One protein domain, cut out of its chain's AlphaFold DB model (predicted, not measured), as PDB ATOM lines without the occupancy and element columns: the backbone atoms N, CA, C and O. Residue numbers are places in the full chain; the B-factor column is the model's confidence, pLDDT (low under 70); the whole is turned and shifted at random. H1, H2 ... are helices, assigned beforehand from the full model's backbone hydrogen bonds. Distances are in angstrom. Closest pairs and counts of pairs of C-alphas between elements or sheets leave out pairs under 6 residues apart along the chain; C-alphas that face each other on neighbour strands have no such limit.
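Overview. This is residues 145 to 254 of the 254 residues of an uncharacterized protein of Erysipelatoclostridium ramosum (UniProt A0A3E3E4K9). Look first for a compact body of helices built round H4: H5 folds back beside it, H1 crosses it, and the short helices H2 and H3 come close to it. The long helix H6 passes one end of H4 and runs on out of the body, and residues 244 to 254 stick out as an arm that makes the length. You are reading 110 residues with six named helices, H1 to H6 in order along the chain, and no named strand; the class is all helix. The whole is compact, with a radius of gyration of the C-alphas of 14.6 A, and its C-alphas span 52 by 29 by 27 A.

Along the chain. Find C-alpha 146 at (312.786, 413.902, 423.153); from there H1 runs to residue 160, 22.4 A away. H2, residues 162 to 169, is 10.3 A long, and H3, residues 176 to 184, is 13.0 A long. Next find C-alpha 190 at (317.235, 409.017, 441.202), where H4 begins; it runs to residue 206 over 24.3 A. H5, residues 212 to 221, is 14.4 A long. H6, residues 226 to 252, covers 39.4 A and ends at C-alpha 252, at (283.795, 389.950, 410.892).

Arrangement. Begin at H4, the hub, which touches H1, H5 and H6. H4 and H5 form a helical hairpin, opposite ways at a shallow tilt of 4 degrees; the closest C-alphas, of Arg 198 and Met 219, are 6.0 A apart. H6 touches H4 with residues 232 to 240 alone, closest at the C-alphas of Val 236 and Ala 206, 5.5 A apart, at a shallow tilt of 32 degrees. H4, H5 and H6 are an up-and-down bundle, each helix running against the one before it. H1 touches H4 with residues 150 to 154 alone, the C-alphas of Val 154 and Ala 204 being closest at 5.9 A; the tilt of 68 degrees is steep, only just short of about perpendicular. H2 and H3 only just touch, with 3 pairs of C-alphas within 8 A, closest at Lys 166 and Phe 176, 6.6 A apart. H3 is close to H4 but not clearly touching, the closest C-alphas, of Leu 179 and Val 196, being 6.9 A apart. H3 and H6 are apart. In H2, H4 and H5 every O i to N i+4 pair is within hydrogen-bond range; H1 has 9 of 11, H3 4 of 5 and H6 22 of 23.

Size, cuts and confidence. The two C-alphas farthest apart are those of Glu 188 and Leu 254, 52.0 A. Residues 244 to 254, of which 244 to 252 belong to H6, stand free; without them the body spans 37 by 28 by 26 A. The printed part has no cut and no long link. Its mean pLDDT is 79.5; look for values under 70 at residue 160, residues 184 to 188 and residues 243 to 254.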
ATOM      1  N   LYS A 145     314.438 418.039 425.136       71.50
ATOM      2  CA  LYS A 145     314.870 416.659 424.884       71.50
ATOM      3  C   LYS A 145     313.662 415.779 424.541       71.50
ATOM      4  O   LYS A 145     312.634 415.896 425.212       71.50
ATOM      5  N   ASN A 146     313.822 414.851 423.596       72.25
ATOM      6  CA  ASN A 146     312.786 413.902 423.153       72.25
ATOM      7  C   ASN A 146     312.082 413.193 424.321       72.25
ATOM      8  O   ASN A 146     310.860 413.079 424.339       72.25
ATOM      9  N   ASN A 147     312.831 412.843 425.372       74.19
ATOM     10  CA  ASN A 147     312.291 412.199 426.573       74.19
ATOM     11  C   ASN A 147     311.182 413.018 427.250       74.19
ATOM     12  O   ASN A 147     310.283 412.441 427.851       74.19
ATOM     13  N   LEU A 148     311.225 414.354 427.187       77.62
ATOM     14  CA  LEU A 148     310.166 415.188 427.757       77.62
ATOM     15  C   LEU A 148     308.868 415.086 426.948       77.62
ATOM     16  O   LEU A 148     307.791 415.085 427.540       77.62
ATOM     17  N   VAL A 149     308.975 414.998 425.622       80.56
ATOM     18  CA  VAL A 149     307.827 414.836 424.720       80.56
ATOM     19  C   VAL A 149     307.162 413.496 424.992       80.56
ATOM     20  O   VAL A 149     305.976 413.468 425.290       80.56
ATOM     21  N   ILE A 150     307.955 412.421 425.033       83.50
ATOM     22  CA  ILE A 150     307.484 411.063 425.333       83.50
ATOM     23  C   ILE A 150     306.728 411.032 426.664       83.50
ATOM     24  O   ILE A 150     305.593 410.569 426.720       83.50
ATOM     25  N   LYS A 151     307.306 411.599 427.733       83.88
ATOM     26  CA  LYS A 151     306.639 411.675 429.042       83.88
ATOM     27  C   LYS A 151     305.292 412.384 428.975       83.88
ATOM     28  O   LYS A 151     304.344 411.915 429.597       83.88
ATOM     29  N   ARG A 152     305.222 413.521 428.276       81.31
ATOM     30  CA  ARG A 152     303.990 414.308 428.144       81.31
ATOM     31  C   ARG A 152     302.933 413.558 427.345       81.31
ATOM     32  O   ARG A 152     301.789 413.524 427.772       81.31
ATOM     33  N   THR A 153     303.314 412.931 426.238       83.88
ATOM     34  CA  THR A 153     302.388 412.141 425.422       83.88
ATOM     35  C   THR A 153     301.838 410.955 426.208       83.88
ATOM     36  O   THR A 153     300.625 410.791 426.294       83.88
ATOM     37  N   VAL A 154     302.704 410.190 426.882       84.38
ATOM     38  CA  VAL A 154     302.280 409.060 427.725       84.38
ATOM     39  C   VAL A 154     301.337 409.515 428.835       84.38
ATOM     40  O   VAL A 154     300.329 408.858 429.056       84.38
ATOM     41  N   PHE A 155     301.592 410.657 429.485       83.50
ATOM     42  CA  PHE A 155     300.700 411.186 430.525       83.50
ATOM     43  C   PHE A 155     299.263 411.393 430.043       83.50
ATOM     44  O   PHE A 155     298.313 411.154 430.788       83.50
ATOM     45  N   VAL A 156     299.101 411.862 428.807       81.81
ATOM     46  CA  VAL A 156     297.774 412.077 428.234       81.81
ATOM     47  C   VAL A 156     297.130 410.737 427.880       81.81
ATOM     48  O   VAL A 156     295.975 410.512 428.227       81.81
ATOM     49  N   LEU A 157     297.891 409.813 427.288       82.88
ATOM     50  CA  LEU A 157     297.395 408.491 426.892       82.88
ATOM     51  C   LEU A 157     296.940 407.642 428.089       82.88
ATOM     52  O   LEU A 157     295.881 407.013 428.033       82.88
ATOM     53  N   ILE A 158     297.675 407.661 429.205       81.94
ATOM     54  CA  ILE A 158     297.338 406.823 430.368       81.94
ATOM     55  C   ILE A 158     295.993 407.177 431.007       81.94
ATOM     56  O   ILE A 158     295.402 406.334 431.674       81.94
ATOM     57  N   LYS A 159     295.488 408.400 430.802       75.38
ATOM     58  CA  LYS A 159     294.187 408.819 431.337       75.38
ATOM     59  C   LYS A 159     293.009 408.149 430.627       75.38
ATOM     60  O   LYS A 159     291.979 407.958 431.261       75.38
ATOM     61  N   ASN A 160     293.160 407.772 429.356       68.88
ATOM     62  CA  ASN A 160     292.058 407.222 428.548       68.88
ATOM     63  C   ASN A 160     292.137 405.713 428.399       68.88
ATOM     64  O   ASN A 160     291.128 405.040 428.233       68.88
ATOM     65  N   HIS A 161     293.348 405.173 428.469       76.62
ATOM     66  CA  HIS A 161     293.596 403.756 428.280       76.62
ATOM     67  C   HIS A 161     293.690 403.032 429.626       76.62
ATOM     68  O   HIS A 161     294.527 402.158 429.783       76.62
ATOM     69  N   TYR A 162     292.862 403.391 430.616       79.38
ATOM     70  CA  TYR A 162     292.980 402.867 431.985       79.38
ATOM     71  C   TYR A 162     293.022 401.335 432.046       79.38
ATOM     72  O   TYR A 162     293.906 400.776 432.692       79.38
ATOM     73  N   ALA A 163     292.102 400.663 431.347       82.06
ATOM     74  CA  ALA A 163     292.046 399.202 431.299       82.06
ATOM     75  C   ALA A 163     293.324 398.612 430.678       82.06
ATOM     76  O   ALA A 163     293.999 397.799 431.307       82.06
ATOM     77  N   THR A 164     293.705 399.107 429.499       83.38
ATOM     78  CA  THR A 164     294.928 398.716 428.786       83.38
ATOM     79  C   THR A 164     296.186 398.955 429.621       83.38
ATOM     80  O   THR A 164     297.037 398.082 429.746       83.38
ATOM     81  N   VAL A 165     296.313 400.124 430.253       86.75
ATOM     82  CA  VAL A 165     297.460 400.461 431.101       86.75
ATOM     83  C   VAL A 165     297.498 399.546 432.314       86.75
ATOM     84  O   VAL A 165     298.562 399.023 432.626       86.75
ATOM     85  N   LYS A 166     296.365 399.298 432.979       86.06
ATOM     86  CA  LYS A 166     296.307 398.356 434.102       86.06
ATOM     87  C   LYS A 166     296.801 396.972 433.706       86.06
ATOM     88  O   LYS A 166     297.635 396.419 434.415       86.06
ATOM     89  N   GLU A 167     296.348 396.448 432.573       86.62
ATOM     90  CA  GLU A 167     296.802 395.159 432.041       86.62
ATOM     91  C   GLU A 167     298.315 395.165 431.752       86.62
ATOM     92  O   GLU A 167     299.073 394.284 432.187       86.62
ATOM     93  N   LEU A 168     298.796 396.216 431.083       87.31
ATOM     94  CA  LEU A 168     300.213 396.388 430.774       87.31
ATOM     95  C   LEU A 168     301.076 396.506 432.036       87.31
ATOM     96  O   LEU A 168     302.215 396.032 432.007       87.31
ATOM     97  N   LEU A 169     300.550 397.049 433.136       88.81
ATOM     98  CA  LEU A 169     301.235 397.176 434.426       88.81
ATOM     99  C   LEU A 169     301.185 395.908 435.299       88.81
ATOM    100  O   LEU A 169     301.892 395.844 436.303       88.81
ATOM    101  N   ILE A 170     300.436 394.860 434.930       86.62
ATOM    102  CA  ILE A 170     300.448 393.589 435.683       86.62
ATOM    103  C   ILE A 170     301.878 393.021 435.744       86.62
ATOM    104  O   ILE A 170     302.493 392.746 434.708       86.62
ATOM    105  N   GLY A 171     302.399 392.815 436.957       81.62
ATOM    106  CA  GLY A 171     303.758 392.304 437.183       81.62
ATOM    107  C   GLY A 171     304.873 393.333 436.953       81.62
ATOM    108  O   GLY A 171     306.027 392.946 436.726       81.62
ATOM    109  N   GLU A 172     304.531 394.622 436.958       86.81
ATOM    110  CA  GLU A 172     305.467 395.746 437.011       86.81
ATOM    111  C   GLU A 172     305.603 396.287 438.441       86.81
ATOM    112  O   GLU A 172     304.715 396.121 439.269       86.81
ATOM    113  N   GLU A 173     306.734 396.937 438.732       81.88
ATOM    114  CA  GLU A 173     307.056 397.456 440.074       81.88
ATOM    115  C   GLU A 173     306.263 398.715 440.465       81.88
ATOM    116  O   GLU A 173     306.363 399.168 441.600       81.88
ATOM    117  N   ILE A 174     305.527 399.311 439.525       84.00
ATOM    118  CA  ILE A 174     304.853 400.604 439.680       84.00
ATOM    119  C   ILE A 174     303.381 400.423 439.342       84.00
ATOM    120  O   ILE A 174     303.046 399.911 438.269       84.00
ATOM    121  N   SER A 175     302.514 400.875 440.246       83.94
ATOM    122  CA  SER A 175     301.072 400.879 440.028       83.94
ATOM    123  C   SER A 175     300.631 402.049 439.143       83.94
ATOM    124  O   SER A 175     301.374 402.992 438.866       83.94
ATOM    125  N   PHE A 176     299.379 402.010 438.691       83.38
ATOM    126  CA  PHE A 176     298.797 403.132 437.958       83.38
ATOM    127  C   PHE A 176     298.779 404.423 438.794       83.38
ATOM    128  O   PHE A 176     299.072 405.498 438.269       83.38
ATOM    129  N   ASP A 177     298.497 404.311 440.092       79.81
ATOM    130  CA  ASP A 177     298.405 405.458 440.995       79.81
ATOM    131  C   ASP A 177     299.788 406.081 441.235       79.81
ATOM    132  O   ASP A 177     299.927 407.305 441.205       79.81
ATOM    133  N   ASP A 178     300.837 405.258 441.344       79.06
ATOM    134  CA  ASP A 178     302.231 405.724 441.415       79.06
ATOM    135  C   ASP A 178     302.634 406.490 440.145       79.06
ATOM    136  O   ASP A 178     303.306 407.528 440.201       79.06
ATOM    137  N   LEU A 179     302.197 405.999 438.980       81.88
ATOM    138  CA  LEU A 179     302.433 406.652 437.698       81.88
ATOM    139  C   LEU A 179     301.718 408.007 437.628       81.88
ATOM    140  O   LEU A 179     302.314 408.976 437.161       81.88
ATOM    141  N   GLN A 180     300.475 408.107 438.110       78.19
ATOM    142  CA  GLN A 180     299.761 409.385 438.186       78.19
ATOM    143  C   GLN A 180     300.436 410.354 439.163       78.19
ATOM    144  O   GLN A 180     300.669 411.514 438.812       78.19
ATOM    145  N   ALA A 181     300.819 409.871 440.348       74.00
ATOM    146  CA  ALA A 181     301.501 410.663 441.363       74.00
ATOM    147  C   ALA A 181     302.835 411.235 440.852       74.00
ATOM    148  O   ALA A 181     303.162 412.379 441.168       74.00
ATOM    149  N   TYR A 182     303.575 410.506 440.006       75.88
ATOM    150  CA  TYR A 182     304.808 411.005 439.381       75.88
ATOM    151  C   TYR A 182     304.613 412.286 438.566       75.88
ATOM    152  O   TYR A 182     305.489 413.150 438.543       75.88
ATOM    153  N   TYR A 183     303.488 412.415 437.868       71.62
ATOM    154  CA  TYR A 183     303.223 413.604 437.061       71.62
ATOM    155  C   TYR A 183     302.777 414.803 437.902       71.62
ATOM    156  O   TYR A 183     302.896 415.941 437.443       71.62
ATOM    157  N   SER A 184     302.316 414.559 439.130       66.69
ATOM    158  CA  SER A 184     301.889 415.588 440.078       66.69
ATOM    159  C   SER A 184     302.987 416.008 441.060       66.69
ATOM    160  O   SER A 184     302.994 417.159 441.488       66.69
ATOM    161  N   ASN A 185     303.936 415.121 441.382       64.81
ATOM    162  CA  ASN A 185     304.919 415.323 442.449       64.81
ATOM    163  C   ASN A 185     306.372 415.221 441.961       64.81
ATOM    164  O   ASN A 185     306.717 414.479 441.042       64.81
ATOM    165  N   LYS A 186     307.274 415.949 442.627       65.56
ATOM    166  CA  LYS A 186     308.714 415.884 442.353       65.56
ATOM    167  C   LYS A 186     309.317 414.691 443.106       65.56
ATOM    168  O   LYS A 186     309.424 414.730 444.323       65.56
ATOM    169  N   ILE A 187     309.729 413.641 442.394       62.56
ATOM    170  CA  ILE A 187     310.484 412.530 443.002       62.56
ATOM    171  C   ILE A 187     311.929 412.971 443.241       62.56
ATOM    172  O   ILE A 187     312.604 413.392 442.301       62.56
ATOM    173  N   GLU A 188     312.431 412.823 444.463       60.56
ATOM    174  CA  GLU A 188     313.808 413.200 444.816       60.56
ATOM    175  C   GLU A 188     314.827 412.085 444.530       60.56
ATOM    176  O   GLU A 188     315.945 412.350 444.086       60.56
ATOM    177  N   SER A 189     314.431 410.818 444.698       80.94
ATOM    178  CA  SER A 189     315.320 409.674 444.478       80.94
ATOM    179  C   SER A 189     315.552 409.390 442.992       80.94
ATOM    180  O   SER A 189     314.629 409.073 442.239       80.94
ATOM    181  N   LYS A 190     316.823 409.409 442.565       80.31
ATOM    182  CA  LYS A 190     317.235 409.017 441.202       80.31
ATOM    183  C   LYS A 190     316.858 407.575 440.859       80.31
ATOM    184  O   LYS A 190     316.645 407.266 439.688       80.31
ATOM    185  N   PHE A 191     316.816 406.690 441.852       83.25
ATOM    186  CA  PHE A 191     316.461 405.288 441.656       83.25
ATOM    187  C   PHE A 191     314.976 405.141 441.309       83.25
ATOM    188  O   PHE A 191     314.647 404.561 440.275       83.25
ATOM    189  N   GLU A 192     314.101 405.781 442.084       80.81
ATOM    190  CA  GLU A 192     312.657 405.794 441.827       80.81
ATOM    191  C   GLU A 192     312.320 406.503 440.512       80.81
ATOM    192  O   GLU A 192     311.542 405.997 439.705       80.81
ATOM    193  N   GLN A 193     313.016 407.603 440.200       82.62
ATOM    194  CA  GLN A 193     312.896 408.233 438.884       82.62
ATOM    195  C   GLN A 193     313.205 407.252 437.746       82.62
ATOM    196  O   GLN A 193     312.493 407.245 436.745       82.62
ATOM    197  N   ARG A 194     314.249 406.420 437.859       86.19
ATOM    198  CA  ARG A 194     314.596 405.449 436.807       86.19
ATOM    199  C   ARG A 194     313.537 404.369 436.650       86.19
ATOM    200  O   ARG A 194     313.221 404.043 435.507       86.19
ATOM    201  N   LYS A 195     312.975 403.851 437.746       87.31
ATOM    202  CA  LYS A 195     311.875 402.879 437.679       87.31
ATOM    203  C   LYS A 195     310.673 403.460 436.941       87.31
ATOM    204  O   LYS A 195     310.199 402.860 435.979       87.31
ATOM    205  N   VAL A 196     310.258 404.673 437.306       86.88
ATOM    206  CA  VAL A 196     309.132 405.347 436.645       86.88
ATOM    207  C   VAL A 196     309.421 405.575 435.164       86.88
ATOM    208  O   VAL A 196     308.573 405.313 434.315       86.88
ATOM    209  N   LEU A 197     310.642 405.994 434.821       88.12
ATOM    210  CA  LEU A 197     311.031 406.188 433.424       88.12
ATOM    211  C   LEU A 197     310.943 404.911 432.598       88.12
ATOM    212  O   LEU A 197     310.473 404.970 431.466       88.12
ATOM    213  N   ARG A 198     311.352 403.765 433.151       90.94
ATOM    214  CA  ARG A 198     311.222 402.471 432.466       90.94
ATOM    215  C   ARG A 198     309.773 402.159 432.135       90.94
ATOM    216  O   ARG A 198     309.489 401.691 431.037       90.94
ATOM    217  N   VAL A 199     308.863 402.433 433.066       90.69
ATOM    218  CA  VAL A 199     307.427 402.227 432.858       90.69
ATOM    219  C   VAL A 199     306.876 403.199 431.820       90.69
ATOM    220  O   VAL A 199     306.164 402.769 430.919       90.69
ATOM    221  N   ILE A 200     307.275 404.471 431.856       90.38
ATOM    222  CA  ILE A 200     306.884 405.456 430.837       90.38
ATOM    223  C   ILE A 200     307.349 405.023 429.443       90.38
ATOM    224  O   ILE A 200     306.562 405.071 428.505       90.38
ATOM    225  N   TYR A 201     308.602 404.586 429.286       92.00
ATOM    226  CA  TYR A 201     309.116 404.140 427.987       92.00
ATOM    227  C   TYR A 201     308.448 402.852 427.515       92.00
ATOM    228  O   TYR A 201     308.144 402.716 426.336       92.00
ATOM    229  N   TYR A 202     308.166 401.934 428.436       91.75
ATOM    230  CA  TYR A 202     307.401 400.727 428.153       91.75
ATOM    231  C   TYR A 202     305.988 401.040 427.647       91.75
ATOM    232  O   TYR A 202     305.579 400.489 426.628       91.75
ATOM    233  N   LEU A 203     305.276 401.965 428.294       90.69
ATOM    234  CA  LEU A 203     303.955 402.411 427.848       90.69
ATOM    235  C   LEU A 203     304.028 403.175 426.522       90.69
ATOM    236  O   LEU A 203     303.200 402.950 425.651       90.69
ATOM    237  N   ALA A 204     305.035 404.029 426.326       89.12
ATOM    238  CA  ALA A 204     305.249 404.701 425.043       89.12
ATOM    239  C   ALA A 204     305.487 403.712 423.898       89.12
ATOM    240  O   ALA A 204     304.995 403.944 422.800       89.12
ATOM    241  N   PHE A 205     306.214 402.620 424.142       91.12
ATOM    242  CA  PHE A 205     306.385 401.567 423.144       91.12
ATOM    243  C   PHE A 205     305.070 400.816 422.891       91.12
ATOM    244  O   PHE A 205     304.719 400.576 421.741       91.12
ATOM    245  N   ALA A 206     304.305 400.511 423.944       87.94
ATOM    246  CA  ALA A 206     303.000 399.861 423.814       87.94
ATOM    247  C   ALA A 206     301.981 400.699 423.025       87.94
ATOM    248  O   ALA A 206     301.220 400.146 422.240       87.94
ATOM    249  N   PHE A 207     302.011 402.022 423.187       86.12
ATOM    250  CA  PHE A 207     301.195 402.968 422.422       86.12
ATOM    251  C   PHE A 207     301.829 403.406 421.095       86.12
ATOM    252  O   PHE A 207     301.407 404.416 420.535       86.12
ATOM    253  N   GLU A 208     302.880 402.724 420.627       84.75
ATOM    254  CA  GLU A 208     303.538 402.998 419.338       84.75
ATOM    255  C   GLU A 208     304.027 404.456 419.190       84.75
ATOM    256  O   GLU A 208     304.193 404.997 418.101       84.75
ATOM    257  N   THR A 209     304.291 405.118 420.319       82.75
ATOM    258  CA  THR A 209     304.784 406.502 420.390       82.75
ATOM    259  C   THR A 209     306.300 406.576 420.149       82.75
ATOM    260  O   THR A 209     306.852 407.639 419.851       82.75
ATOM    261  N   ILE A 210     306.994 405.451 420.308       86.50
ATOM    262  CA  ILE A 210     308.423 405.289 420.036       86.50
ATOM    263  C   ILE A 210     308.661 403.972 419.309       86.50
ATOM    264  O   ILE A 210     307.956 402.990 419.540       86.50
ATOM    265  N   GLU A 211     309.689 403.944 418.469       87.38
ATOM    266  CA  GLU A 211     310.107 402.724 417.783       87.38
ATOM    267  C   GLU A 211     310.885 401.794 418.721       87.38
ATOM    268  O   GLU A 211     311.425 402.211 419.748       87.38
ATOM    269  N   GLU A 212     311.003 400.520 418.348       89.69
ATOM    270  CA  GLU A 212     311.702 399.511 419.149       89.69
ATOM    271  C   GLU A 212     313.168 399.878 419.429       89.69
ATOM    272  O   GLU A 212     313.638 399.732 420.559       89.69
ATOM    273  N   ASN A 213     313.885 400.400 418.431       90.75
ATOM    274  CA  ASN A 213     315.282 400.810 418.596       90.75
ATOM    275  C   ASN A 213     315.414 401.954 419.615       90.75
ATOM    276  O   ASN A 213     316.253 401.882 420.517       90.75
ATOM    277  N   GLU A 214     314.535 402.959 419.519       89.75
ATOM    278  CA  GLU A 214     314.471 404.085 420.459       89.75
ATOM    279  C   GLU A 214     314.092 403.595 421.866       89.75
ATOM    280  O   GLU A 214     314.717 403.984 422.853       89.75
ATOM    281  N   PHE A 215     313.134 402.671 421.982       92.19
ATOM    282  CA  PHE A 215     312.771 402.039 423.251       92.19
ATOM    283  C   PHE A 215     313.962 401.320 423.900       92.19
ATOM    284  O   PHE A 215     314.245 401.538 425.082       92.19
ATOM    285  N   ILE A 216     314.689 400.489 423.147       91.94
ATOM    286  CA  ILE A 216     315.852 399.747 423.654       91.94
ATOM    287  C   ILE A 216     316.925 400.714 424.167       91.94
ATOM    288  O   ILE A 216     317.496 400.488 425.239       91.94
ATOM    289  N   GLU A 217     317.204 401.789 423.431       91.19
ATOM    290  CA  GLU A 217     318.179 402.808 423.822       91.19
ATOM    291  C   GLU A 217     317.752 403.541 425.103       91.19
ATOM    292  O   GLU A 217     318.509 403.599 426.080       91.19
ATOM    293  N   LEU A 218     316.506 404.013 425.159       90.69
ATOM    294  CA  LEU A 218     315.947 404.694 426.328       90.69
ATOM    295  C   LEU A 218     315.964 403.805 427.576       90.69
ATOM    296  O   LEU A 218     316.327 404.265 428.663       90.69
ATOM    297  N   MET A 219     315.646 402.518 427.432       91.94
ATOM    298  CA  MET A 219     315.713 401.551 428.526       91.94
ATOM    299  C   MET A 219     317.150 401.336 429.015       91.94
ATOM    300  O   MET A 219     317.382 401.335 430.229       91.94
ATOM    301  N   LYS A 220     318.139 401.245 428.117       90.75
ATOM    302  CA  LYS A 220     319.562 401.159 428.498       90.75
ATOM    303  C   LYS A 220     320.014 402.384 429.296       90.75
ATOM    304  O   LYS A 220     320.709 402.225 430.300       90.75
ATOM    305  N   HIS A 221     319.559 403.586 428.943       89.06
ATOM    306  CA  HIS A 221     319.865 404.805 429.706       89.06
ATOM    307  C   HIS A 221     319.308 404.802 431.136       89.06
ATOM    308  O   HIS A 221     319.850 405.477 432.013       89.06
ATOM    309  N   THR A 222     318.264 404.017 431.407       88.31
ATOM    310  CA  THR A 222     317.766 403.799 432.774       88.31
ATOM    311  C   THR A 222     318.496 402.677 433.518       88.31
ATOM    312  O   THR A 222     318.119 402.369 434.649       88.31
ATOM    313  N   GLN A 223     319.528 402.072 432.918       89.31
ATOM    314  CA  GLN A 223     320.238 400.888 433.419       89.31
ATOM    315  C   GLN A 223     319.354 399.632 433.517       89.31
ATOM    316  O   GLN A 223     319.555 398.799 434.399       89.31
ATOM    317  N   ALA A 224     318.350 399.496 432.646       90.12
ATOM    318  CA  ALA A 224     317.560 398.270 432.568       90.12
ATOM    319  C   ALA A 224     318.405 397.112 432.013       90.12
ATOM    320  O   ALA A 224     319.208 397.290 431.092       90.12
ATOM    321  N   SER A 225     318.212 395.909 432.555       91.94
ATOM    322  CA  SER A 225     318.945 394.726 432.086       91.94
ATOM    323  C   SER A 225     318.430 394.251 430.721       91.94
ATOM    324  O   SER A 225     317.251 394.401 430.401       91.94
ATOM    325  N   LYS A 226     319.277 393.584 429.923       92.88
ATOM    326  CA  LYS A 226     318.851 392.987 428.637       92.88
ATOM    327  C   LYS A 226     317.674 392.013 428.813       92.88
ATOM    328  O   LYS A 226     316.772 391.981 427.981       92.88
ATOM    329  N   LYS A 227     317.660 391.256 429.918       93.38
ATOM    330  CA  LYS A 227     316.565 390.337 430.274       93.38
ATOM    331  C   LYS A 227     315.249 391.089 430.489       93.38
ATOM    332  O   LYS A 227     314.216 390.664 429.980       93.38
ATOM    333  N   GLU A 228     315.290 392.208 431.207       90.94
ATOM    334  CA  GLU A 228     314.122 393.059 431.465       90.94
ATOM    335  C   GLU A 228     313.581 393.695 430.177       90.94
ATOM    336  O   GLU A 228     312.375 393.637 429.932       90.94
ATOM    337  N   ILE A 229     314.467 394.228 429.328       93.62
ATOM    338  CA  ILE A 229     314.103 394.815 428.027       93.62
ATOM    339  C   ILE A 229     313.398 393.770 427.153       93.62
ATOM    340  O   ILE A 229     312.286 394.006 426.687       93.62
ATOM    341  N   ASN A 230     313.989 392.580 427.003       93.19
ATOM    342  CA  ASN A 230     313.408 391.502 426.198       93.19
ATOM    343  C   ASN A 230     312.059 391.012 426.749       93.19
ATOM    344  O   ASN A 230     311.147 390.723 425.972       93.19
ATOM    345  N   ARG A 231     311.906 390.938 428.083       93.06
ATOM    346  CA  ARG A 231     310.628 390.593 428.730       93.06
ATOM    347  C   ARG A 231     309.535 391.587 428.332       93.06
ATOM    348  O   ARG A 231     308.450 391.166 427.940       93.06
ATOM    349  N   LYS A 232     309.834 392.888 428.406       92.00
ATOM    350  CA  LYS A 232     308.897 393.965 428.058       92.00
ATOM    351  C   LYS A 232     308.550 393.973 426.569       92.00
ATOM    352  O   LYS A 232     307.370 394.031 426.247       92.00
ATOM    353  N   LEU A 233     309.538 393.814 425.681       92.25
ATOM    354  CA  LEU A 233     309.306 393.684 424.233       92.25
ATOM    355  C   LEU A 233     308.333 392.544 423.919       92.25
ATOM    356  O   LEU A 233     307.362 392.735 423.190       92.25
ATOM    357  N   LYS A 234     308.559 391.363 424.508       91.12
ATOM    358  CA  LYS A 234     307.682 390.203 424.307       91.12
ATOM    359  C   LYS A 234     306.263 390.477 424.809       91.12
ATOM    360  O   LYS A 234     305.312 390.127 424.117       91.12
ATOM    361  N   LYS A 235     306.121 391.108 425.981       89.94
ATOM    362  CA  LYS A 235     304.811 391.442 426.562       89.94
ATOM    363  C   LYS A 235     304.025 392.414 425.676       89.94
ATOM    364  O   LYS A 235     302.869 392.133 425.383       89.94
ATOM    365  N   VAL A 236     304.654 393.493 425.198       86.94
ATOM    366  CA  VAL A 236     303.996 394.454 424.291       86.94
ATOM    367  C   VAL A 236     303.571 393.790 422.987       86.94
ATOM    368  O   VAL A 236     302.422 393.935 422.590       86.94
ATOM    369  N   ARG A 237     304.452 393.011 422.349       87.06
ATOM    370  CA  ARG A 237     304.122 392.329 421.087       87.06
ATOM    371  C   ARG A 237     302.933 391.382 421.238       87.06
ATOM    372  O   ARG A 237     302.069 391.354 420.374       87.06
ATOM    373  N   LEU A 238     302.873 390.627 422.338       85.06
ATOM    374  CA  LEU A 238     301.726 389.762 422.635       85.06
ATOM    375  C   LEU A 238     300.433 390.569 422.786       85.06
ATOM    376  O   LEU A 238     299.413 390.191 422.220       85.06
ATOM    377  N   HIS A 239     300.490 391.690 423.503       82.25
ATOM    378  CA  HIS A 239     299.340 392.572 423.677       82.25
ATOM    379  C   HIS A 239     298.870 393.172 422.340       82.25
ATOM    380  O   HIS A 239     297.697 393.061 422.005       82.25
ATOM    381  N   GLN A 240     299.784 393.690 421.513       79.38
ATOM    382  CA  GLN A 240     299.473 394.232 420.181       79.38
ATOM    383  C   GLN A 240     298.872 393.181 419.232       79.38
ATOM    384  O   GLN A 240     297.960 393.488 418.464       79.38
ATOM    385  N   ILE A 241     299.349 391.932 419.290       78.19
ATOM    386  CA  ILE A 241     298.778 390.818 418.518       78.19
ATOM    387  C   ILE A 241     297.341 390.531 418.972       78.19
ATOM    388  O   ILE A 241     296.452 390.400 418.129       78.19
ATOM    389  N   ASN A 242     297.103 390.464 420.283       73.19
ATOM    390  CA  ASN A 242     295.779 390.199 420.846       73.19
ATOM    391  C   ASN A 242     294.785 391.329 420.529       73.19
ATOM    392  O   ASN A 242     293.665 391.058 420.100       73.19
ATOM    393  N   ASP A 243     295.209 392.587 420.643       67.75
ATOM    394  CA  ASP A 243     294.398 393.748 420.263       67.75
ATOM    395  C   ASP A 243     294.093 393.770 418.759       67.75
ATOM    396  O   ASP A 243     292.968 394.068 418.342       67.75
ATOM    397  N   GLY A 244     295.074 393.417 417.924       61.12
ATOM    398  CA  GLY A 244     294.900 393.292 416.478       61.12
ATOM    399  C   GLY A 244     293.925 392.178 416.080       61.12
ATOM    400  O   GLY A 244     293.162 392.346 415.126       61.12
ATOM    401  N   LEU A 245     293.914 391.060 416.812       47.59
ATOM    402  CA  LEU A 245     292.955 389.962 416.636       47.59
ATOM    403  C   LEU A 245     291.541 390.378 417.066       47.59
ATOM    404  O   LEU A 245     290.592 390.166 416.312       47.59
ATOM    405  N   ASN A 246     291.401 391.060 418.205       49.28
ATOM    406  CA  ASN A 246     290.110 391.556 418.691       49.28
ATOM    407  C   ASN A 246     289.475 392.572 417.724       49.28
ATOM    408  O   ASN A 246     288.284 392.483 417.431       49.28
ATOM    409  N   LYS A 247     290.264 393.487 417.141       45.81
ATOM    410  CA  LYS A 247     289.771 394.435 416.121       45.81
ATOM    411  C   LYS A 247     289.343 393.762 414.810       45.81
ATOM    412  O   LYS A 247     288.493 394.307 414.107       45.81
ATOM    413  N   LYS A 248     289.930 392.612 414.453       40.03
ATOM    414  CA  LYS A 248     289.542 391.840 413.259       40.03
ATOM    415  C   LYS A 248     288.259 391.042 413.477       40.03
ATOM    416  O   LYS A 248     287.436 391.014 412.570       40.03
ATOM    417  N   ASN A 249     288.068 390.468 414.664       33.75
ATOM    418  CA  ASN A 249     286.857 389.706 414.986       33.75
ATOM    419  C   ASN A 249     285.609 390.599 415.032       33.75
ATOM    420  O   ASN A 249     284.594 390.240 414.453       33.75
ATOM    421  N   ILE A 250     285.713 391.818 415.576       35.56
ATOM    422  CA  ILE A 250     284.598 392.786 415.590       35.56
ATOM    423  C   ILE A 250     284.191 393.225 414.169       35.56
ATOM    424  O   ILE A 250     283.028 393.516 413.918       35.56
ATOM    425  N   LYS A 251     285.129 393.250 413.211       33.75
ATOM    426  CA  LYS A 251     284.834 393.544 411.795       33.75
ATOM    427  C   LYS A 251     284.255 392.362 411.014       33.75
ATOM    428  O   LYS A 251     283.791 392.577 409.905       33.75
ATOM    429  N   ALA A 252     284.355 391.140 411.531       34.38
ATOM    430  CA  ALA A 252     283.795 389.950 410.892       34.38
ATOM    431  C   ALA A 252     282.353 389.660 411.348       34.38
ATOM    432  O   ALA A 252     281.676 388.845 410.730       34.38
ATOM    433  N   GLU A 253     281.901 390.320 412.417       33.16
ATOM    434  CA  GLU A 253     280.558 390.184 413.001       33.16
ATOM    435  C   GLU A 253     279.625 391.378 412.687       33.16
ATOM    436  O   GLU A 253     278.488 391.399 413.156       33.16
ATOM    437  N   LEU A 254     280.084 392.348 411.881       30.33
ATOM    438  CA  LEU A 254     279.306 393.459 411.305       30.33
ATOM    439  C   LEU A 254     279.183 393.284 409.788       30.33
ATOM    440  O   LEU A 254     278.113 393.641 409.249       30.33
TER     441      LEU A 254